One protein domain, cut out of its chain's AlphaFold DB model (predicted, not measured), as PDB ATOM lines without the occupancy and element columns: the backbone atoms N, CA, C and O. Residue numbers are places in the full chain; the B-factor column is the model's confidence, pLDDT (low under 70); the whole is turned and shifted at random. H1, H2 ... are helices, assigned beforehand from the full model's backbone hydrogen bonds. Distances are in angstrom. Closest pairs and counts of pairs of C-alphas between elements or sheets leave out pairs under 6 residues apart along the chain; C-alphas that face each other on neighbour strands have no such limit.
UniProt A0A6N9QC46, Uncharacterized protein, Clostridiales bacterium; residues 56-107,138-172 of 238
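What this domain is: This is residues 56 to 107 and 138 to 172 of the 238 residues of an uncharacterized protein of Clostridiales bacterium (UniProt A0A6N9QC46). Long helices H3 and H4 make a narrow V; H1 packs on both and H2 folds back beside H1, a four-helix bundle, while residues 138 to 146 of H4 stick out. The printed part has 87 residues with five named helices, H1 to H5 in order, and no named strand: all helix. It is only just compact, close to loose, radius of gyration of the C-alphas 14.4 A, spans 46 by 32 by 17 A.

How they stand to each other: Start at H1, residues 56 to 65: it touches residues 85 to 93 alone of H3, residues 83 to 105, closest C-alphas Tyr 57 and Ala 85, 5.7 A. H2, residues 72 to 81, forms hairpins with H1 and H3. Residues 151 to 162 alone of H4, residues 138 to 163, touch H3, closest C-alphas Asn 96 and Leu 155, 6.5 A, at a shallow tilt of 33 degrees, only just short of steep. H5, residues 166 to 169, touches no helix. Every O i to N i+4 pair is within hydrogen-bond range in H1 to H4; H5 is too short for one.

Where its parts are: Find C-alpha 56 at (-22.791, -32.999, 6.427), where H1 begins. H3 runs 33.1 A; H4 runs 37.3 A to C-alpha 163 at (-8.526, -59.085, 7.190).

The domain as a whole: Residues 108 to 137 are cut out; C-alphas 107 and 138 are 43.0 A apart. pLDDT is under 70 at 18 residues, among them 138 to 143.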
ATOM      1  N   ILE A  56     -22.004 -31.761   6.406       65.38
ATOM      2  CA  ILE A  56     -22.791 -32.999   6.427       65.38
ATOM      3  C   ILE A  56     -22.120 -34.050   5.540       65.38
ATOM      4  O   ILE A  56     -21.871 -35.160   6.009       65.38
ATOM      5  N   TYR A  57     -21.744 -33.698   4.306       68.69
ATOM      6  CA  TYR A  57     -21.024 -34.612   3.421       68.69
ATOM      7  C   TYR A  57     -19.692 -35.059   4.005       68.69
ATOM      8  O   TYR A  57     -19.389 -36.239   3.936       68.69
ATOM      9  N   GLN A  58     -18.921 -34.165   4.625       71.38
ATOM     10  CA  GLN A  58     -17.668 -34.527   5.284       71.38
ATOM     11  C   GLN A  58     -17.903 -35.575   6.373       71.38
ATOM     12  O   GLN A  58     -17.256 -36.618   6.355       71.38
ATOM     13  N   SER A  59     -18.890 -35.363   7.249       74.19
ATOM     14  CA  SER A  59     -19.206 -36.322   8.317       74.19
ATOM     15  C   SER A  59     -19.666 -37.683   7.779       74.19
ATOM     16  O   SER A  59     -19.329 -38.730   8.329       74.19
ATOM     17  N   VAL A  60     -20.406 -37.685   6.669       77.56
ATOM     18  CA  VAL A  60     -20.891 -38.908   6.028       77.56
ATOM     19  C   VAL A  60     -19.786 -39.603   5.228       77.56
ATOM     20  O   VAL A  60     -19.644 -40.822   5.289       77.56
ATOM     21  N   SER A  61     -18.957 -38.839   4.526       74.06
ATOM     22  CA  SER A  61     -17.783 -39.328   3.814       74.06
ATOM     23  C   SER A  61     -16.787 -39.948   4.786       74.06
ATOM     24  O   SER A  61     -16.229 -40.985   4.467       74.06
ATOM     25  N   GLU A  62     -16.580 -39.383   5.976       80.12
ATOM     26  CA  GLU A  62     -15.731 -39.988   7.010       80.12
ATOM     27  C   GLU A  62     -16.266 -41.356   7.462       80.12
ATOM     28  O   GLU A  62     -15.503 -42.316   7.547       80.12
ATOM     29  N   LYS A  63     -17.582 -41.493   7.683       81.50
ATOM     30  CA  LYS A  63     -18.208 -42.793   8.004       81.50
ATOM     31  C   LYS A  63     -18.003 -43.814   6.885       81.50
ATOM     32  O   LYS A  63     -17.559 -44.935   7.127       81.50
ATOM     33  N   LEU A  64     -18.263 -43.404   5.645       78.12
ATOM     34  CA  LEU A  64     -18.071 -44.250   4.470       78.12
ATOM     35  C   LEU A  64     -16.599 -44.622   4.258       78.12
ATOM     36  O   LEU A  64     -16.291 -45.758   3.904       78.12
ATOM     37  N   GLN A  65     -15.678 -43.693   4.521       78.50
ATOM     38  CA  GLN A  65     -14.238 -43.942   4.506       78.50
ATOM     39  C   GLN A  65     -13.828 -44.920   5.597       78.50
ATOM     40  O   GLN A  65     -12.943 -45.732   5.366       78.50
ATOM     41  N   ASN A  66     -14.482 -44.918   6.753       76.31
ATOM     42  CA  ASN A  66     -14.267 -45.938   7.774       76.31
ATOM     43  C   ASN A  66     -14.873 -47.296   7.383       76.31
ATOM     44  O   ASN A  66     -14.654 -48.283   8.085       76.31
ATOM     45  N   GLY A  67     -15.601 -47.386   6.264       68.50
ATOM     46  CA  GLY A  67     -16.275 -48.596   5.797       68.50
ATOM     47  C   GLY A  67     -17.571 -48.884   6.553       68.50
ATOM     48  O   GLY A  67     -17.914 -50.052   6.743       68.50
ATOM     49  N   ASP A  68     -18.232 -47.849   7.069       79.50
ATOM     50  CA  ASP A  68     -19.563 -47.944   7.669       79.50
ATOM     51  C   ASP A  68     -20.637 -47.660   6.606       79.50
ATOM     52  O   ASP A  68     -20.387 -46.934   5.644       79.50
ATOM     53  N   ALA A  69     -21.826 -48.244   6.765       80.00
ATOM     54  CA  ALA A  69     -22.959 -48.020   5.863       80.00
ATOM     55  C   ALA A  69     -23.666 -46.686   6.155       80.00
ATOM     56  O   ALA A  69     -23.592 -46.163   7.274       80.00
ATOM     57  N   LEU A  70     -24.397 -46.158   5.172       79.62
ATOM     58  CA  LEU A  70     -25.207 -44.957   5.355       79.62
ATOM     59  C   LEU A  70     -26.406 -45.249   6.254       79.62
ATOM     60  O   LEU A  70     -27.191 -46.167   6.020       79.62
ATOM     61  N   SER A  71     -26.587 -44.428   7.288       80.75
ATOM     62  CA  SER A  71     -27.826 -44.440   8.063       80.75
ATOM     63  C   SER A  71     -28.950 -43.757   7.282       80.75
ATOM     64  O   SER A  71     -28.711 -42.785   6.570       80.75
ATOM     65  N   LEU A  72     -30.203 -44.163   7.510       75.94
ATOM     66  CA  LEU A  72     -31.387 -43.463   6.983       75.94
ATOM     67  C   LEU A  72     -31.403 -41.970   7.360       75.94
ATOM     68  O   LEU A  72     -31.918 -41.137   6.612       75.94
ATOM     69  N   ALA A  73     -30.832 -41.628   8.521       74.38
ATOM     70  CA  ALA A  73     -30.661 -40.241   8.943       74.38
ATOM     71  C   ALA A  73     -29.634 -39.505   8.068       74.38
ATOM     72  O   ALA A  73     -29.913 -38.392   7.628       74.38
ATOM     73  N   ASP A  74     -28.501 -40.147   7.762       76.38
ATOM     74  CA  ASP A  74     -27.455 -39.595   6.895       76.38
ATOM     75  C   ASP A  74     -27.989 -39.398   5.466       76.38
ATOM     76  O   ASP A  74     -27.797 -38.339   4.871       76.38
ATOM     77  N   GLU A  75     -28.739 -40.372   4.936       74.19
ATOM     78  CA  GLU A  75     -29.385 -40.270   3.622       74.19
ATOM     79  C   GLU A  75     -30.391 -39.115   3.564       74.19
ATOM     80  O   GLU A  75     -30.349 -38.308   2.637       74.19
ATOM     81  N   SER A  76     -31.263 -39.000   4.571       67.94
ATOM     82  CA  SER A  76     -32.267 -37.929   4.633       67.94
ATOM     83  C   SER A  76     -31.615 -36.549   4.731       67.94
ATOM     84  O   SER A  76     -32.060 -35.605   4.079       67.94
ATOM     85  N   GLN A  77     -30.542 -36.426   5.518       68.94
ATOM     86  CA  GLN A  77     -29.793 -35.178   5.640       68.94
ATOM     87  C   GLN A  77     -29.092 -34.818   4.330       68.94
ATOM     88  O   GLN A  77     -29.162 -33.670   3.899       68.94
ATOM     89  N   LEU A  78     -28.473 -35.777   3.646       70.69
ATOM     90  CA  LEU A  78     -27.836 -35.519   2.357       70.69
ATOM     91  C   LEU A  78     -28.853 -35.131   1.276       70.69
ATOM     92  O   LEU A  78     -28.629 -34.157   0.565       70.69
ATOM     93  N   GLN A  79     -29.997 -35.815   1.194       68.50
ATOM     94  CA  GLN A  79     -31.051 -35.496   0.222       68.50
ATOM     95  C   GLN A  79     -31.628 -34.085   0.398       68.50
ATOM     96  O   GLN A  79     -31.979 -33.444  -0.588       68.50
ATOM     97  N   GLN A  80     -31.726 -33.603   1.641       63.19
ATOM     98  CA  GLN A  80     -32.269 -32.276   1.945       63.19
ATOM     99  C   GLN A  80     -31.267 -31.145   1.692       63.19
ATOM    100  O   GLN A  80     -31.684 -30.043   1.348       63.19
ATOM    101  N   ASN A  81     -29.969 -31.405   1.871       63.38
ATOM    102  CA  ASN A  81     -28.941 -30.361   1.843       63.38
ATOM    103  C   ASN A  81     -28.171 -30.314   0.518       63.38
ATOM    104  O   ASN A  81     -27.885 -29.232   0.017       63.38
ATOM    105  N   SER A  82     -27.833 -31.466  -0.070       66.94
ATOM    106  CA  SER A  82     -27.052 -31.516  -1.308       66.94
ATOM    107  C   SER A  82     -27.259 -32.834  -2.054       66.94
ATOM    108  O   SER A  82     -26.739 -33.887  -1.678       66.94
ATOM    109  N   ILE A  83     -27.967 -32.767  -3.187       69.25
ATOM    110  CA  ILE A  83     -28.168 -33.931  -4.066       69.25
ATOM    111  C   ILE A  83     -26.818 -34.451  -4.583       69.25
ATOM    112  O   ILE A  83     -26.602 -35.658  -4.657       69.25
ATOM    113  N   LYS A  84     -25.874 -33.541  -4.859       68.50
ATOM    114  CA  LYS A  84     -24.507 -33.889  -5.267       68.50
ATOM    115  C   LYS A  84     -23.793 -34.735  -4.210       68.50
ATOM    116  O   LYS A  84     -23.204 -35.768  -4.528       68.50
ATOM    117  N   ALA A  85     -23.868 -34.312  -2.951       70.00
ATOM    118  CA  ALA A  85     -23.278 -35.027  -1.827       70.00
ATOM    119  C   ALA A  85     -23.952 -36.389  -1.598       70.00
ATOM    120  O   ALA A  85     -23.264 -37.381  -1.353       70.00
ATOM    121  N   TYR A  86     -25.280 -36.455  -1.744       72.56
ATOM    122  CA  TYR A  86     -26.037 -37.704  -1.681       72.56
ATOM    123  C   TYR A  86     -25.573 -38.713  -2.738       72.56
ATOM    124  O   TYR A  86     -25.247 -39.853  -2.404       72.56
ATOM    125  N   GLU A  87     -25.476 -38.301  -4.003       76.06
ATOM    126  CA  GLU A  87     -25.058 -39.196  -5.086       76.06
ATOM    127  C   GLU A  87     -23.620 -39.701  -4.897       76.06
ATOM    128  O   GLU A  87     -23.343 -40.880  -5.133       76.06
ATOM    129  N   ARG A  88     -22.704 -38.853  -4.408       77.00
ATOM    130  CA  ARG A  88     -21.336 -39.279  -4.062       77.00
ATOM    131  C   ARG A  88     -21.309 -40.281  -2.921       77.00
ATOM    132  O   ARG A  88     -20.586 -41.272  -3.007       77.00
ATOM    133  N   ALA A  89     -22.079 -40.024  -1.869       78.25
ATOM    134  CA  ALA A  89     -22.171 -40.912  -0.720       78.25
ATOM    135  C   ALA A  89     -22.705 -42.294  -1.135       78.25
ATOM    136  O   ALA A  89     -22.083 -43.305  -0.816       78.25
ATOM    137  N   LYS A  90     -23.780 -42.348  -1.935       80.88
ATOM    138  CA  LYS A  90     -24.320 -43.611  -2.471       80.88
ATOM    139  C   LYS A  90     -23.347 -44.326  -3.406       80.88
ATOM    140  O   LYS A  90     -23.256 -45.548  -3.355       80.88
ATOM    141  N   SER A  91     -22.605 -43.594  -4.243       82.38
ATOM    142  CA  SER A  91     -21.567 -44.192  -5.094       82.38
ATOM    143  C   SER A  91     -20.471 -44.857  -4.262       82.38
ATOM    144  O   SER A  91     -20.060 -45.974  -4.571       82.38
ATOM    145  N   LEU A  92     -20.010 -44.184  -3.207       82.12
ATOM    146  CA  LEU A  92     -18.971 -44.703  -2.326       82.12
ATOM    147  C   LEU A  92     -19.464 -45.906  -1.502       82.12
ATOM    148  O   LEU A  92     -18.743 -46.893  -1.388       82.12
ATOM    149  N   GLU A  93     -20.700 -45.864  -0.994       85.06
ATOM    150  CA  GLU A  93     -21.341 -47.007  -0.330       85.06
ATOM    151  C   GLU A  93     -21.422 -48.227  -1.255       85.06
ATOM    152  O   GLU A  93     -20.945 -49.303  -0.904       85.06
ATOM    153  N   HIS A  94     -21.961 -48.043  -2.460       85.00
ATOM    154  CA  HIS A  94     -22.119 -49.127  -3.424       85.00
ATOM    155  C   HIS A  94     -20.774 -49.760  -3.812       85.00
ATOM    156  O   HIS A  94     -20.661 -50.979  -3.935       85.00
ATOM    157  N   GLU A  95     -19.731 -48.946  -3.986       86.06
ATOM    158  CA  GLU A  95     -18.399 -49.454  -4.311       86.06
ATOM    159  C   GLU A  95     -17.764 -50.216  -3.142       86.06
ATOM    160  O   GLU A  95     -17.171 -51.274  -3.363       86.06
ATOM    161  N   ASN A  96     -17.947 -49.738  -1.905       87.62
ATOM    162  CA  ASN A  96     -17.526 -50.453  -0.699       87.62
ATOM    163  C   ASN A  96     -18.214 -51.820  -0.583       87.62
ATOM    164  O   ASN A  96     -17.554 -52.813  -0.268       87.62
ATOM    165  N   GLU A  97     -19.519 -51.889  -0.857       89.19
ATOM    166  CA  GLU A  97     -20.286 -53.136  -0.850       89.19
ATOM    167  C   GLU A  97     -19.797 -54.107  -1.930       89.19
ATOM    168  O   GLU A  97     -19.434 -55.241  -1.606       89.19
ATOM    169  N   LYS A  98     -19.691 -53.655  -3.188       89.94
ATOM    170  CA  LYS A  98     -19.195 -54.469  -4.317       89.94
ATOM    171  C   LYS A  98     -17.792 -55.009  -4.037       89.94
ATOM    172  O   LYS A  98     -17.501 -56.182  -4.285       89.94
ATOM    173  N   PHE A  99     -16.918 -54.172  -3.482       91.62
ATOM    174  CA  PHE A  99     -15.573 -54.580  -3.102       91.62
ATOM    175  C   PHE A  99     -15.589 -55.614  -1.969       91.62
ATOM    176  O   PHE A  99     -14.940 -56.654  -2.083       91.62
ATOM    177  N   LEU A 100     -16.375 -55.393  -0.911       92.88
ATOM    178  CA  LEU A 100     -16.504 -56.339   0.199       92.88
ATOM    179  C   LEU A 100     -17.058 -57.699  -0.256       92.88
ATOM    180  O   LEU A 100     -16.574 -58.740   0.191       92.88
ATOM    181  N   GLU A 101     -18.040 -57.717  -1.156       93.62
ATOM    182  CA  GLU A 101     -18.541 -58.949  -1.775       93.62
ATOM    183  C   GLU A 101     -17.443 -59.678  -2.553       93.62
ATOM    184  O   GLU A 101     -17.286 -60.897  -2.419       93.62
ATOM    185  N   LYS A 102     -16.617 -58.936  -3.301       92.81
ATOM    186  CA  LYS A 102     -15.474 -59.512  -4.013       92.81
ATOM    187  C   LYS A 102     -14.458 -60.125  -3.048       92.81
ATOM    188  O   LYS A 102     -14.023 -61.255  -3.279       92.81
ATOM    189  N   LEU A 103     -14.137 -59.453  -1.940       94.00
ATOM    190  CA  LEU A 103     -13.248 -59.995  -0.906       94.00
ATOM    191  C   LEU A 103     -13.810 -61.284  -0.290       94.00
ATOM    192  O   LEU A 103     -13.084 -62.267  -0.159       94.00
ATOM    193  N   ARG A 104     -15.115 -61.327   0.006       94.06
ATOM    194  CA  ARG A 104     -15.797 -62.527   0.532       94.06
ATOM    195  C   ARG A 104     -15.783 -63.712  -0.438       94.06
ATOM    196  O   ARG A 104     -15.874 -64.851   0.006       94.06
ATOM    197  N   SER A 105     -15.681 -63.455  -1.743       93.38
ATOM    198  CA  SER A 105     -15.597 -64.498  -2.773       93.38
ATOM    199  C   SER A 105     -14.194 -65.103  -2.944       93.38
ATOM    200  O   SER A 105     -14.053 -66.134  -3.606       93.38
ATOM    201  N   CYS A 106     -13.164 -64.481  -2.359       93.56
ATOM    202  CA  CYS A 106     -11.786 -64.955  -2.449       93.56
ATOM    203  C   CYS A 106     -11.606 -66.269  -1.681       93.56
ATOM    204  O   CYS A 106     -12.121 -66.444  -0.578       93.56
ATOM    205  N   LYS A 107     -10.836 -67.191  -2.258       92.81
ATOM    206  CA  LYS A 107     -10.595 -68.532  -1.705       92.81
ATOM    207  C   LYS A 107      -9.270 -68.647  -0.968       92.81
ATOM    208  O   LYS A 107      -9.072 -69.616  -0.245       92.81
ATOM    209  N   ILE A 138      -9.610 -26.235 -12.440       62.53
ATOM    210  CA  ILE A 138      -8.790 -26.643 -11.285       62.53
ATOM    211  C   ILE A 138      -9.661 -27.038 -10.082       62.53
ATOM    212  O   ILE A 138      -9.376 -28.054  -9.452       62.53
ATOM    213  N   GLY A 139     -10.739 -26.298  -9.797       56.50
ATOM    214  CA  GLY A 139     -11.663 -26.626  -8.706       56.50
ATOM    215  C   GLY A 139     -12.322 -28.001  -8.869       56.50
ATOM    216  O   GLY A 139     -12.360 -28.787  -7.927       56.50
ATOM    217  N   GLN A 140     -12.739 -28.350 -10.089       65.19
ATOM    218  CA  GLN A 140     -13.322 -29.665 -10.377       65.19
ATOM    219  C   GLN A 140     -12.277 -30.779 -10.277       65.19
ATOM    220  O   GLN A 140     -12.536 -31.823  -9.683       65.19
ATOM    221  N   LYS A 141     -11.053 -30.560 -10.775       68.12
ATOM    222  CA  LYS A 141      -9.953 -31.523 -10.591       68.12
ATOM    223  C   LYS A 141      -9.650 -31.781  -9.121       68.12
ATOM    224  O   LYS A 141      -9.385 -32.923  -8.744       68.12
ATOM    225  N   LEU A 142      -9.678 -30.728  -8.307       65.12
ATOM    226  CA  LEU A 142      -9.466 -30.830  -6.872       65.12
ATOM    227  C   LEU A 142     -10.558 -31.687  -6.229       65.12
ATOM    228  O   LEU A 142     -10.245 -32.630  -5.510       65.12
ATOM    229  N   GLU A 143     -11.822 -31.418  -6.545       68.69
ATOM    230  CA  GLU A 143     -12.959 -32.200  -6.062       68.69
ATOM    231  C   GLU A 143     -12.863 -33.682  -6.465       68.69
ATOM    232  O   GLU A 143     -13.015 -34.570  -5.623       68.69
ATOM    233  N   HIS A 144     -12.509 -33.967  -7.722       70.06
ATOM    234  CA  HIS A 144     -12.260 -35.331  -8.192       70.06
ATOM    235  C   HIS A 144     -11.098 -36.004  -7.453       70.06
ATOM    236  O   HIS A 144     -11.194 -37.178  -7.099       70.06
ATOM    237  N   THR A 145     -10.016 -35.270  -7.185       69.81
ATOM    238  CA  THR A 145      -8.859 -35.788  -6.438       69.81
ATOM    239  C   THR A 145      -9.246 -36.131  -5.000       69.81
ATOM    240  O   THR A 145      -8.886 -37.196  -4.502       69.81
ATOM    241  N   LEU A 146     -10.020 -35.265  -4.342       72.62
ATOM    242  CA  LEU A 146     -10.510 -35.497  -2.983       72.62
ATOM    243  C   LEU A 146     -11.438 -36.712  -2.923       72.62
ATOM    244  O   LEU A 146     -11.303 -37.551  -2.034       72.62
ATOM    245  N   PHE A 147     -12.339 -36.854  -3.896       77.50
ATOM    246  CA  PHE A 147     -13.233 -38.005  -3.956       77.50
ATOM    247  C   PHE A 147     -12.489 -39.315  -4.263       77.50
ATOM    248  O   PHE A 147     -12.800 -40.354  -3.678       77.50
ATOM    249  N   LYS A 148     -11.445 -39.275  -5.102       80.19
ATOM    250  CA  LYS A 148     -10.530 -40.407  -5.308       80.19
ATOM    251  C   LYS A 148      -9.862 -40.831  -4.005       80.19
ATOM    252  O   LYS A 148      -9.845 -42.015  -3.679       80.19
ATOM    253  N   ASP A 149      -9.318 -39.873  -3.260       78.19
ATOM    254  CA  ASP A 149      -8.623 -40.149  -2.004       78.19
ATOM    255  C   ASP A 149      -9.606 -40.719  -0.954       78.19
ATOM    256  O   ASP A 149      -9.262 -41.655  -0.227       78.19
ATOM    257  N   ALA A 150     -10.865 -40.258  -0.949       76.44
ATOM    258  CA  ALA A 150     -11.942 -40.846  -0.151       76.44
ATOM    259  C   ALA A 150     -12.214 -42.316  -0.519       76.44
ATOM    260  O   ALA A 150     -12.259 -43.165   0.371       76.44
ATOM    261  N   LYS A 151     -12.326 -42.641  -1.814       83.50
ATOM    262  CA  LYS A 151     -12.495 -44.027  -2.296       83.50
ATOM    263  C   LYS A 151     -11.329 -44.927  -1.894       83.50
ATOM    264  O   LYS A 151     -11.549 -46.031  -1.408       83.50
ATOM    265  N   ILE A 152     -10.093 -44.449  -2.045       83.00
ATOM    266  CA  ILE A 152      -8.895 -45.208  -1.653       83.00
ATOM    267  C   ILE A 152      -8.905 -45.494  -0.147       83.00
ATOM    268  O   ILE A 152      -8.636 -46.621   0.266       83.00
ATOM    269  N   SER A 153      -9.246 -44.493   0.665       81.56
ATOM    270  CA  SER A 153      -9.304 -44.630   2.125       81.56
ATOM    271  C   SER A 153     -10.385 -45.631   2.547       81.56
ATOM    272  O   SER A 153     -10.124 -46.526   3.349       81.56
ATOM    273  N   ALA A 154     -11.571 -45.535   1.938       83.19
ATOM    274  CA  ALA A 154     -12.672 -46.468   2.150       83.19
ATOM    275  C   ALA A 154     -12.276 -47.911   1.818       83.19
ATOM    276  O   ALA A 154     -12.433 -48.811   2.645       83.19
ATOM    277  N   LEU A 155     -11.659 -48.114   0.653       87.44
ATOM    278  CA  LEU A 155     -11.183 -49.415   0.206       87.44
ATOM    279  C   LEU A 155     -10.172 -50.030   1.183       87.44
ATOM    280  O   LEU A 155     -10.285 -51.203   1.546       87.44
ATOM    281  N   GLN A 156      -9.201 -49.238   1.640       86.62
ATOM    282  CA  GLN A 156      -8.192 -49.691   2.598       86.62
ATOM    283  C   GLN A 156      -8.818 -50.111   3.929       86.62
ATOM    284  O   GLN A 156      -8.434 -51.145   4.476       86.62
ATOM    285  N   ASN A 157      -9.803 -49.359   4.422       87.12
ATOM    286  CA  ASN A 157     -10.493 -49.670   5.671       87.12
ATOM    287  C   ASN A 157     -11.419 -50.887   5.546       87.12
ATOM    288  O   ASN A 157     -11.440 -51.730   6.443       87.12
ATOM    289  N   VAL A 158     -12.129 -51.048   4.426       90.12
ATOM    290  CA  VAL A 158     -12.926 -52.256   4.149       90.12
ATOM    291  C   VAL A 158     -12.026 -53.493   4.084       90.12
ATOM    292  O   VAL A 158     -12.322 -54.504   4.724       90.12
ATOM    293  N   ALA A 159     -10.890 -53.407   3.387       90.06
ATOM    294  CA  ALA A 159      -9.904 -54.486   3.325       90.06
ATOM    295  C   ALA A 159      -9.303 -54.806   4.704       90.06
ATOM    296  O   ALA A 159      -9.173 -55.971   5.077       90.06
ATOM    297  N   GLN A 160      -8.965 -53.779   5.487       91.06
ATOM    298  CA  GLN A 160      -8.488 -53.911   6.866       91.06
ATOM    299  C   GLN A 160      -9.508 -54.672   7.730       91.06
ATOM    300  O   GLN A 160      -9.161 -55.710   8.293       91.06
ATOM    301  N   LYS A 161     -10.768 -54.214   7.764       92.31
ATOM    302  CA  LYS A 161     -11.866 -54.860   8.502       92.31
ATOM    303  C   LYS A 161     -12.079 -56.308   8.052       92.31
ATOM    304  O   LYS A 161     -12.300 -57.189   8.880       92.31
ATOM    305  N   PHE A 162     -11.990 -56.582   6.749       94.56
ATOM    306  CA  PHE A 162     -12.100 -57.944   6.232       94.56
ATOM    307  C   PHE A 162     -10.944 -58.835   6.704       94.56
ATOM    308  O   PHE A 162     -11.193 -59.953   7.150       94.56
ATOM    309  N   ARG A 163      -9.699 -58.344   6.687       92.12
ATOM    310  CA  ARG A 163      -8.526 -59.085   7.190       92.12
ATOM    311  C   ARG A 163      -8.587 -59.398   8.681       92.12
ATOM    312  O   ARG A 163      -8.029 -60.400   9.117       92.12
ATOM    313  N   GLU A 164      -9.248 -58.544   9.450       93.19
ATOM    314  CA  GLU A 164      -9.483 -58.740  10.882       93.19
ATOM    315  C   GLU A 164     -10.640 -59.717  11.166       93.19
ATOM    316  O   GLU A 164     -10.827 -60.131  12.308       93.19
ATOM    317  N   SER A 165     -11.408 -60.110  10.143       94.62
ATOM    318  CA  SER A 165     -12.555 -61.007  10.288       94.62
ATOM    319  C   SER A 165     -12.174 -62.490  10.285       94.62
ATOM    320  O   SER A 165     -11.213 -62.913   9.637       94.62
ATOM    321  N   ASP A 166     -13.022 -63.310  10.914       93.19
ATOM    322  CA  ASP A 166     -12.892 -64.773  10.888       93.19
ATOM    323  C   ASP A 166     -12.953 -65.347   9.466       93.19
ATOM    324  O   ASP A 166     -12.357 -66.382   9.173       93.19
ATOM    325  N   ALA A 167     -13.666 -64.681   8.553       91.75
ATOM    326  CA  ALA A 167     -13.746 -65.121   7.166       91.75
ATOM    327  C   ALA A 167     -12.360 -65.136   6.508       91.75
ATOM    328  O   ALA A 167     -12.047 -66.090   5.803       91.75
ATOM    329  N   TYR A 168     -11.521 -64.132   6.785       93.38
ATOM    330  CA  TYR A 168     -10.156 -64.057   6.265       93.38
ATOM    331  C   TYR A 168      -9.198 -65.009   6.987       93.38
ATOM    332  O   TYR A 168      -8.389 -65.670   6.336       93.38
ATOM    333  N   THR A 169      -9.279 -65.120   8.318       92.31
ATOM    334  CA  THR A 169      -8.374 -65.999   9.087       92.31
ATOM    335  C   THR A 169      -8.553 -67.478   8.741       92.31
ATOM    336  O   THR A 169      -7.593 -68.243   8.816       92.31
ATOM    337  N   ASN A 170      -9.754 -67.865   8.301       92.94
ATOM    338  CA  ASN A 170     -10.054 -69.207   7.808       92.94
ATOM    339  C   ASN A 170      -9.608 -69.452   6.355       92.94
ATOM    340  O   ASN A 170      -9.672 -70.594   5.892       92.94
ATOM    341  N   LEU A 171      -9.156 -68.424   5.623       92.62
ATOM    342  CA  LEU A 171      -8.639 -68.616   4.272       92.62
ATOM    343  C   LEU A 171      -7.261 -69.292   4.314       92.62
ATOM    344  O   LEU A 171      -6.393 -68.884   5.093       92.62
ATOM    345  N   PRO A 172      -7.019 -70.283   3.440       90.75
ATOM    346  CA  PRO A 172      -5.708 -70.889   3.288       90.75
ATOM    347  C   PRO A 172      -4.648 -69.855   2.874       90.75
ATOM    348  O   PRO A 172      -4.900 -68.965   2.055       90.75
TER     349      PRO A 172